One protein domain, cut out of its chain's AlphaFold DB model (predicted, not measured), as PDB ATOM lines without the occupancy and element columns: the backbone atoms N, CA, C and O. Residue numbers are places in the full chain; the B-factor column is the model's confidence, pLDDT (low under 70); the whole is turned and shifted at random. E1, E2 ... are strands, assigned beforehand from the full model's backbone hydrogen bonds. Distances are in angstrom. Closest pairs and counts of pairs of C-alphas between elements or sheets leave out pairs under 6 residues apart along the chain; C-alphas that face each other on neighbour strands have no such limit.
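This is residues 63 to 119 and 187 to 224 of the 238 residues of an uncharacterized protein of Elusimicrobia bacterium CG08_land_8_20_14_0_20_51_18 (UniProt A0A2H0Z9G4). With little regular structure, this is one strongly twisted sheet, curled like part of a barrel, with long unnamed loops. Its mixed order is E1 E2 E3 E7 E6 E5 E4; the 95 printed residues hold no named helix and, along the chain, E1 to E7, 31 residues, all strand. It is compact, radius of gyration of the C-alphas 13.2 A, spanning 36 by 31 by 25 A.

Find C-alpha 76 at (172.193, 268.051, 255.627), beginning E1, residues 76 to 79; E2 is 84 to 87, and E3, 90 to 96, runs 18.3 A. E4 is 114 to 117, E5 191 to 194, E6 202 to 204; E7, 218 to 222, ends at C-alpha 222 (167.388, 262.191, 240.988).

See E3 and E7, parallel at 45 degrees, with N 96 and O 219 within hydrogen-bond range at 2.8 A. Edge strands E1 and E4 are apart. E1 E2 E3 and E5 E6 E7 are meanders, rows of antiparallel hairpins.

Residues 120 to 186 are not printed; C-alphas 119 and 187 are 9.6 A apart. Links E3 to E4 and E6 to E7 are long; pLDDT is under 70 at 99 to 102 and 210 to 224.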
ATOM      1  N   ARG A  63     173.707 250.898 259.742       84.19
ATOM      2  CA  ARG A  63     173.783 252.138 258.943       84.19
ATOM      3  C   ARG A  63     174.308 253.325 259.752       84.19
ATOM      4  O   ARG A  63     175.062 254.134 259.225       84.19
ATOM      5  N   TRP A  64     173.919 253.430 261.023       83.12
ATOM      6  CA  TRP A  64     174.401 254.481 261.922       83.12
ATOM      7  C   TRP A  64     175.902 254.373 262.205       83.12
ATOM      8  O   TRP A  64     176.561 255.405 262.293       83.12
ATOM      9  N   ARG A  65     176.471 253.162 262.289       86.81
ATOM     10  CA  ARG A  65     177.925 252.971 262.487       86.81
ATOM     11  C   ARG A  65     178.764 253.540 261.345       86.81
ATOM     12  O   ARG A  65     179.932 253.842 261.560       86.81
ATOM     13  N   TRP A  66     178.176 253.674 260.157       82.38
ATOM     14  CA  TRP A  66     178.846 254.177 258.959       82.38
ATOM     15  C   TRP A  66     178.764 255.706 258.842       82.38
ATOM     16  O   TRP A  66     179.410 256.290 257.972       82.38
ATOM     17  N   LEU A  67     177.987 256.373 259.704       79.50
ATOM     18  CA  LEU A  67     177.946 257.830 259.763       79.50
ATOM     19  C   LEU A  67     179.157 258.374 260.540       79.50
ATOM     20  O   LEU A  67     179.589 257.764 261.522       79.50
ATOM     21  N   PRO A  68     179.688 259.548 260.153       80.25
ATOM     22  CA  PRO A  68     180.671 260.253 260.964       80.25
ATOM     23  C   PRO A  68     180.163 260.445 262.397       80.25
ATOM     24  O   PRO A  68     179.028 260.866 262.611       80.25
ATOM     25  N   ARG A  69     181.016 260.158 263.390       79.19
ATOM     26  CA  ARG A  69     180.667 260.309 264.818       79.19
ATOM     27  C   ARG A  69     180.438 261.764 265.228       79.19
ATOM     28  O   ARG A  69     179.804 262.024 266.244       79.19
ATOM     29  N   SER A  70     180.976 262.697 264.455       82.06
ATOM     30  CA  SER A  70     180.818 264.131 264.642       82.06
ATOM     31  C   SER A  70     180.873 264.830 263.288       82.06
ATOM     32  O   SER A  70     181.495 264.352 262.336       82.06
ATOM     33  N   PHE A  71     180.210 265.979 263.207       79.88
ATOM     34  CA  PHE A  71     180.268 266.861 262.053       79.88
ATOM     35  C   PHE A  71     180.772 268.223 262.525       79.88
ATOM     36  O   PHE A  71     180.282 268.753 263.518       79.88
ATOM     37  N   SER A  72     181.738 268.808 261.814       82.44
ATOM     38  CA  SER A  72     182.262 270.146 262.137       82.44
ATOM     39  C   SER A  72     181.246 271.270 261.905       82.44
ATOM     40  O   SER A  72     181.442 272.393 262.362       82.44
ATOM     41  N   ARG A  73     180.166 270.975 261.175       83.88
ATOM     42  CA  ARG A  73     178.994 271.825 260.944       83.88
ATOM     43  C   ARG A  73     177.749 270.938 260.925       83.88
ATOM     44  O   ARG A  73     177.884 269.769 260.559       83.88
ATOM     45  N   PRO A  74     176.553 271.459 261.244       85.88
ATOM     46  CA  PRO A  74     175.329 270.675 261.136       85.88
ATOM     47  C   PRO A  74     175.177 270.063 259.730       85.88
ATOM     48  O   PRO A  74     175.267 270.796 258.738       85.88
ATOM     49  N   PRO A  75     174.994 268.736 259.606       88.31
ATOM     50  CA  PRO A  75     174.874 268.085 258.309       88.31
ATOM     51  C   PRO A  75     173.507 268.350 257.676       88.31
ATOM     52  O   PRO A  75     172.512 268.576 258.367       88.31
ATOM     53  N   ILE A  76     173.452 268.240 256.349       90.31
ATOM     54  CA  ILE A  76     172.193 268.051 255.627       90.31
ATOM     55  C   ILE A  76     171.926 266.549 255.584       90.31
ATOM     56  O   ILE A  76     172.719 265.797 255.015       90.31
ATOM     57  N   ILE A  77     170.823 266.109 256.180       90.62
ATOM     58  CA  ILE A  77     170.440 264.699 256.249       90.62
ATOM     59  C   ILE A  77     169.197 264.492 255.396       90.62
ATOM     60  O   ILE A  77     168.184 265.160 255.585       90.62
ATOM     61  N   VAL A  78     169.270 263.530 254.478       89.94
ATOM     62  CA  VAL A  78     168.128 263.065 253.689       89.94
ATOM     63  C   VAL A  78     167.720 261.689 254.196       89.94
ATOM     64  O   VAL A  78     168.374 260.687 253.912       89.94
ATOM     65  N   ASN A  79     166.628 261.634 254.953       87.75
ATOM     66  CA  ASN A  79     166.055 260.387 255.432       87.75
ATOM     67  C   ASN A  79     165.135 259.797 254.352       87.75
ATOM     68  O   ASN A  79     163.950 260.125 254.272       87.75
ATOM     69  N   ILE A  80     165.708 258.939 253.503       84.12
ATOM     70  CA  ILE A  80     165.049 258.313 252.346       84.12
ATOM     71  C   ILE A  80     163.704 257.650 252.710       84.12
ATOM     72  O   ILE A  80     162.705 258.006 252.084       84.12
ATOM     73  N   PRO A  81     163.611 256.741 253.705       80.19
ATOM     74  CA  PRO A  81     162.336 256.099 254.043       80.19
ATOM     75  C   PRO A  81     161.304 257.053 254.661       80.19
ATOM     76  O   PRO A  81     160.111 256.763 254.621       80.19
ATOM     77  N   GLU A  82     161.738 258.180 255.230       82.81
ATOM     78  CA  GLU A  82     160.841 259.184 255.811       82.81
ATOM     79  C   GLU A  82     160.398 260.242 254.789       82.81
ATOM     80  O   GLU A  82     159.458 260.994 255.043       82.81
ATOM     81  N   PHE A  83     161.049 260.310 253.622       85.38
ATOM     82  CA  PHE A  83     160.848 261.378 252.640       85.38
ATOM     83  C   PHE A  83     161.080 262.768 253.252       85.38
ATOM     84  O   PHE A  83     160.376 263.736 252.932       85.38
ATOM     85  N   ARG A  84     162.077 262.882 254.142       87.50
ATOM     86  CA  ARG A  84     162.427 264.129 254.835       87.50
ATOM     87  C   ARG A  84     163.877 264.544 254.627       87.50
ATOM     88  O   ARG A  84     164.774 263.710 254.555       87.50
ATOM     89  N   LEU A  85     164.080 265.855 254.576       90.69
ATOM     90  CA  LEU A  85     165.375 266.516 254.658       90.69
ATOM     91  C   LEU A  85     165.422 267.360 255.939       90.69
ATOM     92  O   LEU A  85     164.453 268.055 256.255       90.69
ATOM     93  N   SER A  86     166.537 267.313 256.663       90.38
ATOM     94  CA  SER A  86     166.845 268.196 257.796       90.38
ATOM     95  C   SER A  86     168.235 268.812 257.632       90.38
ATOM     96  O   SER A  86     169.104 268.231 256.983       90.38
ATOM     97  N   ALA A  87     168.433 270.015 258.172       90.25
ATOM     98  CA  ALA A  87     169.694 270.744 258.079       90.25
ATOM     99  C   ALA A  87     169.868 271.642 259.311       90.25
ATOM    100  O   ALA A  87     169.314 272.739 259.356       90.25
ATOM    101  N   GLY A  88     170.610 271.167 260.315       86.50
ATOM    102  CA  GLY A  88     170.715 271.854 261.610       86.50
ATOM    103  C   GLY A  88     169.342 272.185 262.199       86.50
ATOM    104  O   GLY A  88     168.458 271.329 262.200       86.50
ATOM    105  N   ASP A  89     169.161 273.434 262.630       86.75
ATOM    106  CA  ASP A  89     167.919 273.925 263.243       86.75
ATOM    107  C   ASP A  89     166.858 274.375 262.222       86.75
ATOM    108  O   ASP A  89     165.786 274.861 262.591       86.75
ATOM    109  N   ALA A  90     167.130 274.236 260.920       87.69
ATOM    110  CA  ALA A  90     166.165 274.603 259.893       87.69
ATOM    111  C   ALA A  90     164.939 273.667 259.924       87.69
ATOM    112  O   ALA A  90     165.085 272.456 260.130       87.69
ATOM    113  N   PRO A  91     163.727 274.183 259.636       86.75
ATOM    114  CA  PRO A  91     162.533 273.353 259.548       86.75
ATOM    115  C   PRO A  91     162.710 272.194 258.563       86.75
ATOM    116  O   PRO A  91     163.167 272.381 257.432       86.75
ATOM    117  N   SER A  92     162.304 270.991 258.976       87.25
ATOM    118  CA  SER A  92     162.390 269.813 258.114       87.25
ATOM    119  C   SER A  92     161.501 269.955 256.877       87.25
ATOM    120  O   SER A  92     160.310 270.270 256.967       87.25
ATOM    121  N   GLN A  93     162.065 269.634 255.715       87.25
ATOM    122  CA  GLN A  93     161.391 269.717 254.423       87.25
ATOM    123  C   GLN A  93     161.053 268.329 253.889       87.25
ATOM    124  O   GLN A  93     161.678 267.332 254.252       87.25
ATOM    125  N   LYS A  94     160.046 268.252 253.018       87.19
ATOM    126  CA  LYS A  94     159.743 267.012 252.299       87.19
ATOM    127  C   LYS A  94     160.735 266.843 251.148       87.19
ATOM    128  O   LYS A  94     161.108 267.823 250.500       87.19
ATOM    129  N   VAL A  95     161.125 265.604 250.871       87.88
ATOM    130  CA  VAL A  95     161.948 265.238 249.715       87.88
ATOM    131  C   VAL A  95     161.241 264.164 248.888       87.88
ATOM    132  O   VAL A  95     160.600 263.272 249.439       87.88
ATOM    133  N   VAL A  96     161.353 264.232 247.565       85.12
ATOM    134  CA  VAL A  96     161.020 263.108 246.683       85.12
ATOM    135  C   VAL A  96     162.301 262.345 246.388       85.12
ATOM    136  O   VAL A  96     163.289 262.922 245.937       85.12
ATOM    137  N   VAL A  97     162.274 261.045 246.638       82.62
ATOM    138  CA  VAL A  97     163.385 260.135 246.356       82.62
ATOM    139  C   VAL A  97     163.024 259.203 245.208       82.62
ATOM    140  O   VAL A  97     161.866 259.117 244.792       82.62
ATOM    141  N   GLY A  98     164.034 258.525 244.681       73.69
ATOM    142  CA  GLY A  98     163.877 257.558 243.615       73.69
ATOM    143  C   GLY A  98     162.994 256.364 244.004       73.69
ATOM    144  O   GLY A  98     162.792 256.066 245.182       73.69
ATOM    145  N   ILE A  99     162.436 255.684 243.001       67.38
ATOM    146  CA  ILE A  99     161.473 254.594 243.200       67.38
ATOM    147  C   ILE A  99     162.216 253.277 243.444       67.38
ATOM    148  O   ILE A  99     163.066 252.890 242.635       67.38
ATOM    149  N   ALA A 100     161.838 252.579 244.521       54.62
ATOM    150  CA  ALA A 100     162.323 251.241 244.858       54.62
ATOM    151  C   ALA A 100     162.245 250.276 243.665       54.62
ATOM    152  O   ALA A 100     161.251 250.268 242.936       54.62
ATOM    153  N   PHE A 101     163.295 249.480 243.467       48.25
ATOM    154  CA  PHE A 101     163.451 248.490 242.398       48.25
ATOM    155  C   PHE A 101     163.408 249.042 240.961       48.25
ATOM    156  O   PHE A 101     163.347 248.269 240.007       48.25
ATOM    157  N   LYS A 102     163.450 250.372 240.782       65.19
ATOM    158  CA  LYS A 102     163.567 251.028 239.468       65.19
ATOM    159  C   LYS A 102     164.787 251.942 239.415       65.19
ATOM    160  O   LYS A 102     165.734 251.678 238.682       65.19
ATOM    161  N   HIS A 103     164.771 253.002 240.221       71.44
ATOM    162  CA  HIS A 103     165.814 254.028 240.279       71.44
ATOM    163  C   HIS A 103     166.003 254.465 241.737       71.44
ATOM    164  O   HIS A 103     165.630 255.572 242.098       71.44
ATOM    165  N   GLU A 104     166.502 253.575 242.595       78.25
ATOM    166  CA  GLU A 104     166.613 253.776 244.050       78.25
ATOM    167  C   GLU A 104     167.677 254.781 244.467       78.25
ATOM    168  O   GLU A 104     168.850 254.538 244.186       78.25
ATOM    169  N   THR A 105     167.302 255.828 245.222       81.25
ATOM    170  CA  THR A 105     168.260 256.779 245.823       81.25
ATOM    171  C   THR A 105     169.323 256.026 246.638       81.25
ATOM    172  O   THR A 105     168.968 255.395 247.634       81.25
ATOM    173  N   PRO A 106     170.615 256.078 246.257       84.56
ATOM    174  CA  PRO A 106     171.680 255.378 246.955       84.56
ATOM    175  C   PRO A 106     171.887 255.978 248.340       84.56
ATOM    176  O   PRO A 106     171.724 257.181 248.554       84.56
ATOM    177  N   VAL A 107     172.313 255.132 249.272       84.06
ATOM    178  CA  VAL A 107     172.721 255.552 250.612       84.06
ATOM    179  C   VAL A 107     174.214 255.859 250.580       84.06
ATOM    180  O   VAL A 107     175.022 254.961 250.363       84.06
ATOM    181  N   PHE A 108     174.583 257.122 250.785       85.12
ATOM    182  CA  PHE A 108     175.979 257.554 250.852       85.12
ATOM    183  C   PHE A 108     176.124 258.829 251.692       85.12
ATOM    184  O   PHE A 108     175.144 259.528 251.956       85.12
ATOM    185  N   ALA A 109     177.361 259.143 252.076       85.44
ATOM    186  CA  ALA A 109     177.737 260.407 252.696       85.44
ATOM    187  C   ALA A 109     178.809 261.090 251.840       85.44
ATOM    188  O   ALA A 109     179.734 260.441 251.356       85.44
ATOM    189  N   SER A 110     178.670 262.395 251.623       87.38
ATOM    190  CA  SER A 110     179.640 263.205 250.884       87.38
ATOM    191  C   SER A 110     179.490 264.678 251.267       87.38
ATOM    192  O   SER A 110     178.524 265.071 251.926       87.38
ATOM    193  N   ARG A 111     180.464 265.500 250.876       88.69
ATOM    194  CA  ARG A 111     180.459 266.940 251.124       88.69
ATOM    195  C   ARG A 111     179.707 267.659 250.005       88.69
ATOM    196  O   ARG A 111     179.977 267.460 248.827       88.69
ATOM    197  N   LEU A 112     178.794 268.548 250.384       90.12
ATOM    198  CA  LEU A 112     178.205 269.519 249.466       90.12
ATOM    199  C   LEU A 112     179.286 270.509 249.022       90.12
ATOM    200  O   LEU A 112     179.964 271.096 249.865       90.12
ATOM    201  N   THR A 113     179.450 270.669 247.713       90.88
ATOM    202  CA  THR A 113     180.520 271.499 247.132       90.88
ATOM    203  C   THR A 113     180.002 272.805 246.560       90.88
ATOM    204  O   THR A 113     180.633 273.836 246.760       90.88
ATOM    205  N   GLU A 114     178.837 272.784 245.911       92.88
ATOM    206  CA  GLU A 114     178.308 273.963 245.229       92.88
ATOM    207  C   GLU A 114     176.790 274.077 245.358       92.88
ATOM    208  O   GLU A 114     176.063 273.080 245.454       92.88
ATOM    209  N   VAL A 115     176.324 275.323 245.295       93.88
ATOM    210  CA  VAL A 115     174.915 275.690 245.153       93.88
ATOM    211  C   VAL A 115     174.774 276.476 243.858       93.88
ATOM    212  O   VAL A 115     175.330 277.563 243.722       93.88
ATOM    213  N   ILE A 116     174.022 275.932 242.907       93.38
ATOM    214  CA  ILE A 116     173.769 276.561 241.613       93.38
ATOM    215  C   ILE A 116     172.357 277.133 241.624       93.38
ATOM    216  O   ILE A 116     171.377 276.393 241.740       93.38
ATOM    217  N   PHE A 117     172.256 278.450 241.465       95.62
ATOM    218  CA  PHE A 117     170.988 279.148 241.288       95.62
ATOM    219  C   PHE A 117     170.589 279.177 239.816       95.62
ATOM    220  O   PHE A 117     171.430 279.388 238.946       95.62
ATOM    221  N   ARG A 118     169.291 278.989 239.553       94.56
ATOM    222  CA  ARG A 118     168.702 278.910 238.208       94.56
ATOM    223  C   ARG A 118     169.516 277.977 237.289       94.56
ATOM    224  O   ARG A 118     170.010 278.415 236.250       94.56
ATOM    225  N   PRO A 119     169.697 276.702 237.677       94.94
ATOM    226  CA  PRO A 119     170.510 275.773 236.906       94.94
ATOM    227  C   PRO A 119     169.861 275.472 235.543       94.94
ATOM    228  O   PRO A 119     168.636 275.334 235.469       94.94
ATOM    229  N   SER A 187     162.811 271.694 235.235       91.44
ATOM    230  CA  SER A 187     162.619 270.459 236.012       91.44
ATOM    231  C   SER A 187     163.484 270.376 237.275       91.44
ATOM    232  O   SER A 187     163.079 269.745 238.251       91.44
ATOM    233  N   LEU A 188     164.644 271.044 237.291       90.69
ATOM    234  CA  LEU A 188     165.523 271.164 238.458       90.69
ATOM    235  C   LEU A 188     165.121 272.286 239.430       90.69
ATOM    236  O   LEU A 188     165.782 272.505 240.447       90.69
ATOM    237  N   GLY A 189     164.047 273.013 239.130       92.25
ATOM    238  CA  GLY A 189     163.623 274.181 239.884       92.25
ATOM    239  C   GLY A 189     164.658 275.307 239.845       92.25
ATOM    240  O   GLY A 189     165.389 275.491 238.874       92.25
ATOM    241  N   LEU A 190     164.696 276.100 240.917       92.88
ATOM    242  CA  LEU A 190     165.518 277.314 240.984       92.88
ATOM    243  C   LEU A 190     166.875 277.111 241.664       92.88
ATOM    244  O   LEU A 190     167.690 278.030 241.647       92.88
ATOM    245  N   VAL A 191     167.115 275.949 242.273       92.62
ATOM    246  CA  VAL A 191     168.342 275.660 243.026       92.62
ATOM    247  C   VAL A 191     168.738 274.199 242.833       92.62
ATOM    248  O   VAL A 191     167.896 273.309 242.954       92.62
ATOM    249  N   LYS A 192     170.026 273.959 242.587       92.00
ATOM    250  CA  LYS A 192     170.664 272.637 242.555       92.00
ATOM    251  C   LYS A 192     171.860 272.623 243.505       92.00
ATOM    252  O   LYS A 192     172.693 273.520 243.452       92.00
ATOM    253  N   PHE A 193     171.968 271.587 244.327       92.19
ATOM    254  CA  PHE A 193     173.094 271.348 245.225       92.19
ATOM    255  C   PHE A 193     173.955 270.217 244.679       92.19
ATOM    256  O   PHE A 193     173.488 269.082 244.537       92.19
ATOM    257  N   LEU A 194     175.214 270.520 244.377       91.00
ATOM    258  CA  LEU A 194     176.164 269.535 243.883       91.00
ATOM    259  C   LEU A 194     176.869 268.838 245.041       91.00
ATOM    260  O   LEU A 194     177.512 269.454 245.894       91.00
ATOM    261  N   ILE A 195     176.752 267.515 245.029       90.75
ATOM    262  CA  ILE A 195     177.344 266.614 246.006       90.75
ATOM    263  C   ILE A 195     178.165 265.606 245.199       90.75
ATOM    264  O   ILE A 195     177.564 264.742 244.568       90.75
ATOM    265  N   PRO A 196     179.502 265.692 245.145       88.38
ATOM    266  CA  PRO A 196     180.310 264.751 244.377       88.38
ATOM    267  C   PRO A 196     180.099 263.317 244.872       88.38
ATOM    268  O   PRO A 196     180.180 263.050 246.072       88.38
ATOM    269  N   ASN A 197     179.777 262.396 243.962       86.62
ATOM    270  CA  ASN A 197     179.558 260.982 244.269       86.62
ATOM    271  C   ASN A 197     179.681 260.106 243.013       86.62
ATOM    272  O   ASN A 197     179.621 260.593 241.885       86.62
ATOM    273  N   ASN A 198     179.778 258.793 243.226       85.69
ATOM    274  CA  ASN A 198     179.906 257.792 242.163       85.69
ATOM    275  C   ASN A 198     178.559 257.346 241.557       85.69
ATOM    276  O   ASN A 198     178.523 256.385 240.792       85.69
ATOM    277  N   HIS A 199     177.457 258.019 241.895       81.75
ATOM    278  CA  HIS A 199     176.092 257.635 241.526       81.75
ATOM    279  C   HIS A 199     175.371 258.677 240.655       81.75
ATOM    280  O   HIS A 199     174.204 258.486 240.321       81.75
ATOM    281  N   SER A 200     176.038 259.780 240.291       80.31
ATOM    282  CA  SER A 200     175.450 260.891 239.525       80.31
ATOM    283  C   SER A 200     174.207 261.510 240.186       80.31
ATOM    284  O   SER A 200     173.305 261.981 239.496       80.31
ATOM    285  N   VAL A 201     174.157 261.515 241.523       83.81
ATOM    286  CA  VAL A 201     173.033 262.060 242.305       83.81
ATOM    287  C   VAL A 201     173.309 263.488 242.750       83.81
ATOM    288  O   VAL A 201     174.427 263.833 243.117       83.81
ATOM    289  N   TYR A 202     172.274 264.318 242.772       88.88
ATOM    290  CA  TYR A 202     172.307 265.651 243.368       88.88
ATOM    291  C   TYR A 202     170.936 265.996 243.957       88.88
ATOM    292  O   TYR A 202     169.937 265.347 243.641       88.88
ATOM    293  N   LEU A 203     170.889 267.020 244.812       91.12
ATOM    294  CA  LEU A 203     169.629 267.566 245.322       91.12
ATOM    295  C   LEU A 203     169.224 268.762 244.471       91.12
ATOM    296  O   LEU A 203     170.064 269.585 244.113       91.12
ATOM    297  N   HIS A 204     167.945 268.882 244.153       91.88
ATOM    298  CA  HIS A 204     167.437 270.017 243.390       91.88
ATOM    299  C   HIS A 204     166.013 270.374 243.804       91.88
ATOM    300  O   HIS A 204     165.296 269.548 244.371       91.88
ATOM    301  N   GLY A 205     165.609 271.618 243.563       90.25
ATOM    302  CA  GLY A 205     164.215 272.026 243.713       90.25
ATOM    303  C   GLY A 205     163.338 271.439 242.607       90.25
ATOM    304  O   GLY A 205     163.798 270.729 241.722       90.25
ATOM    305  N   THR A 206     162.050 271.750 242.608       86.69
ATOM    306  CA  THR A 206     161.171 271.402 241.487       86.69
ATOM    307  C   THR A 206     159.982 272.358 241.444       86.69
ATOM    308  O   THR A 206     159.508 272.784 242.502       86.69
ATOM    309  N   PRO A 207     159.474 272.716 240.255       84.38
ATOM    310  CA  PRO A 207     158.227 273.466 240.138       84.38
ATOM    311  C   PRO A 207     157.001 272.595 240.451       84.38
ATOM    312  O   PRO A 207     155.940 273.108 240.810       84.38
ATOM    313  N   SER A 208     157.124 271.268 240.343       79.50
ATOM    314  CA  SER A 208     156.012 270.343 240.551       79.50
ATOM    315  C   SER A 208     155.780 270.055 242.031       79.50
ATOM    316  O   SER A 208     156.642 269.530 242.730       79.50
ATOM    317  N   ARG A 209     154.552 270.298 242.502       73.00
ATOM    318  CA  ARG A 209     154.133 269.949 243.871       73.00
ATOM    319  C   ARG A 209     153.517 268.554 243.992       73.00
ATOM    320  O   ARG A 209     153.343 268.072 245.105       73.00
ATOM    321  N   ARG A 210     153.206 267.885 242.874       68.69
ATOM    322  CA  ARG A 210     152.435 266.622 242.853       68.69
ATOM    323  C   ARG A 210     153.127 265.459 243.573       68.69
ATOM    324  O   ARG A 210     152.446 264.601 244.118       68.69
ATOM    325  N   GLY A 211     154.462 265.439 243.593       61.22
ATOM    326  CA  GLY A 211     155.246 264.405 244.285       61.22
ATOM    327  C   GLY A 211     155.292 264.565 245.809       61.22
ATOM    328  O   GLY A 211     155.640 263.625 246.518       61.22
ATOM    329  N   PHE A 212     154.903 265.730 246.329       63.75
ATOM    330  CA  PHE A 212     154.851 266.003 247.758       63.75
ATOM    331  C   PHE A 212     153.395 265.895 248.209       63.75
ATOM    332  O   PHE A 212     152.548 266.677 247.781       63.75
ATOM    333  N   ARG A 213     153.067 264.941 249.087       56.00
ATOM    334  CA  ARG A 213     151.722 264.859 249.683       56.00
ATOM    335  C   ARG A 213     151.435 266.153 250.465       56.00
ATOM    336  O   ARG A 213     151.929 266.280 251.578       56.00
ATOM    337  N   ALA A 214     150.702 267.086 249.854       39.06
ATOM    338  CA  ALA A 214     150.209 268.387 250.336       39.06
ATOM    339  C   ALA A 214     151.224 269.356 251.004       39.06
ATOM    340  O   ALA A 214     151.797 269.075 252.055       39.06
ATOM    341  N   ALA A 215     151.366 270.536 250.381       34.12
ATOM    342  CA  ALA A 215     151.925 271.809 250.869       34.12
ATOM    343  C   ALA A 215     153.343 271.811 251.491       34.12
ATOM    344  O   ALA A 215     153.504 271.577 252.684       34.12
ATOM    345  N   ALA A 216     154.357 272.125 250.670       37.28
ATOM    346  CA  ALA A 216     155.507 273.012 250.952       37.28
ATOM    347  C   ALA A 216     156.539 272.913 249.808       37.28
ATOM    348  O   ALA A 216     156.474 271.985 248.999       37.28
ATOM    349  N   ALA A 217     157.478 273.866 249.742       50.50
ATOM    350  CA  ALA A 217     158.708 273.715 248.966       50.50
ATOM    351  C   ALA A 217     159.416 272.411 249.372       50.50
ATOM    352  O   ALA A 217     159.425 272.041 250.548       50.50
ATOM    353  N   GLY A 218     159.959 271.693 248.396       56.84
ATOM    354  CA  GLY A 218     160.594 270.409 248.635       56.84
ATOM    355  C   GLY A 218     161.667 270.124 247.604       56.84
ATOM    356  O   GLY A 218     161.673 270.690 246.508       56.84
ATOM    357  N   PHE A 219     162.587 269.247 247.983       66.56
ATOM    358  CA  PHE A 219     163.693 268.836 247.131       66.56
ATOM    359  C   PHE A 219     163.384 267.504 246.464       66.56
ATOM    360  O   PHE A 219     162.596 266.708 246.970       66.56
ATOM    361  N   GLN A 220     164.000 267.241 245.325       65.06
ATOM    362  CA  GLN A 220     164.036 265.912 244.739       65.06
ATOM    363  C   GLN A 220     165.490 265.445 244.681       65.06
ATOM    364  O   GLN A 220     166.407 266.242 244.473       65.06
ATOM    365  N   SER A 221     165.697 264.150 244.906       64.50
ATOM    366  CA  SER A 221     166.938 263.475 244.540       64.50
ATOM    367  C   SER A 221     166.681 262.715 243.252       64.50
ATOM    368  O   SER A 221     165.753 261.901 243.210       64.50
ATOM    369  N   GLN A 222     167.500 262.937 242.231       62.78
ATOM    370  CA  GLN A 222     167.388 262.191 240.988       62.78
ATOM    371  C   GLN A 222     168.650 261.376 240.731       62.78
ATOM    372  O   GLN A 222     169.768 261.843 240.938       62.78
ATOM    373  N   LEU A 223     168.429 260.140 240.300       50.50
ATOM    374  CA  LEU A 223     169.442 259.234 239.788       50.50
ATOM    375  C   LEU A 223     169.337 259.156 238.292       50.50
ATOM    376  O   LEU A 223     168.235 259.021 237.758       50.50
ATOM    377  N   TYR A 224     170.491 259.098 237.649       53.34
ATOM    378  CA  TYR A 224     170.554 258.779 236.241       53.34
ATOM    379  C   TYR A 224     171.544 257.648 236.002       53.34
ATOM    380  O   TYR A 224     172.741 257.826 236.244       53.34
TER     381      TYR A 224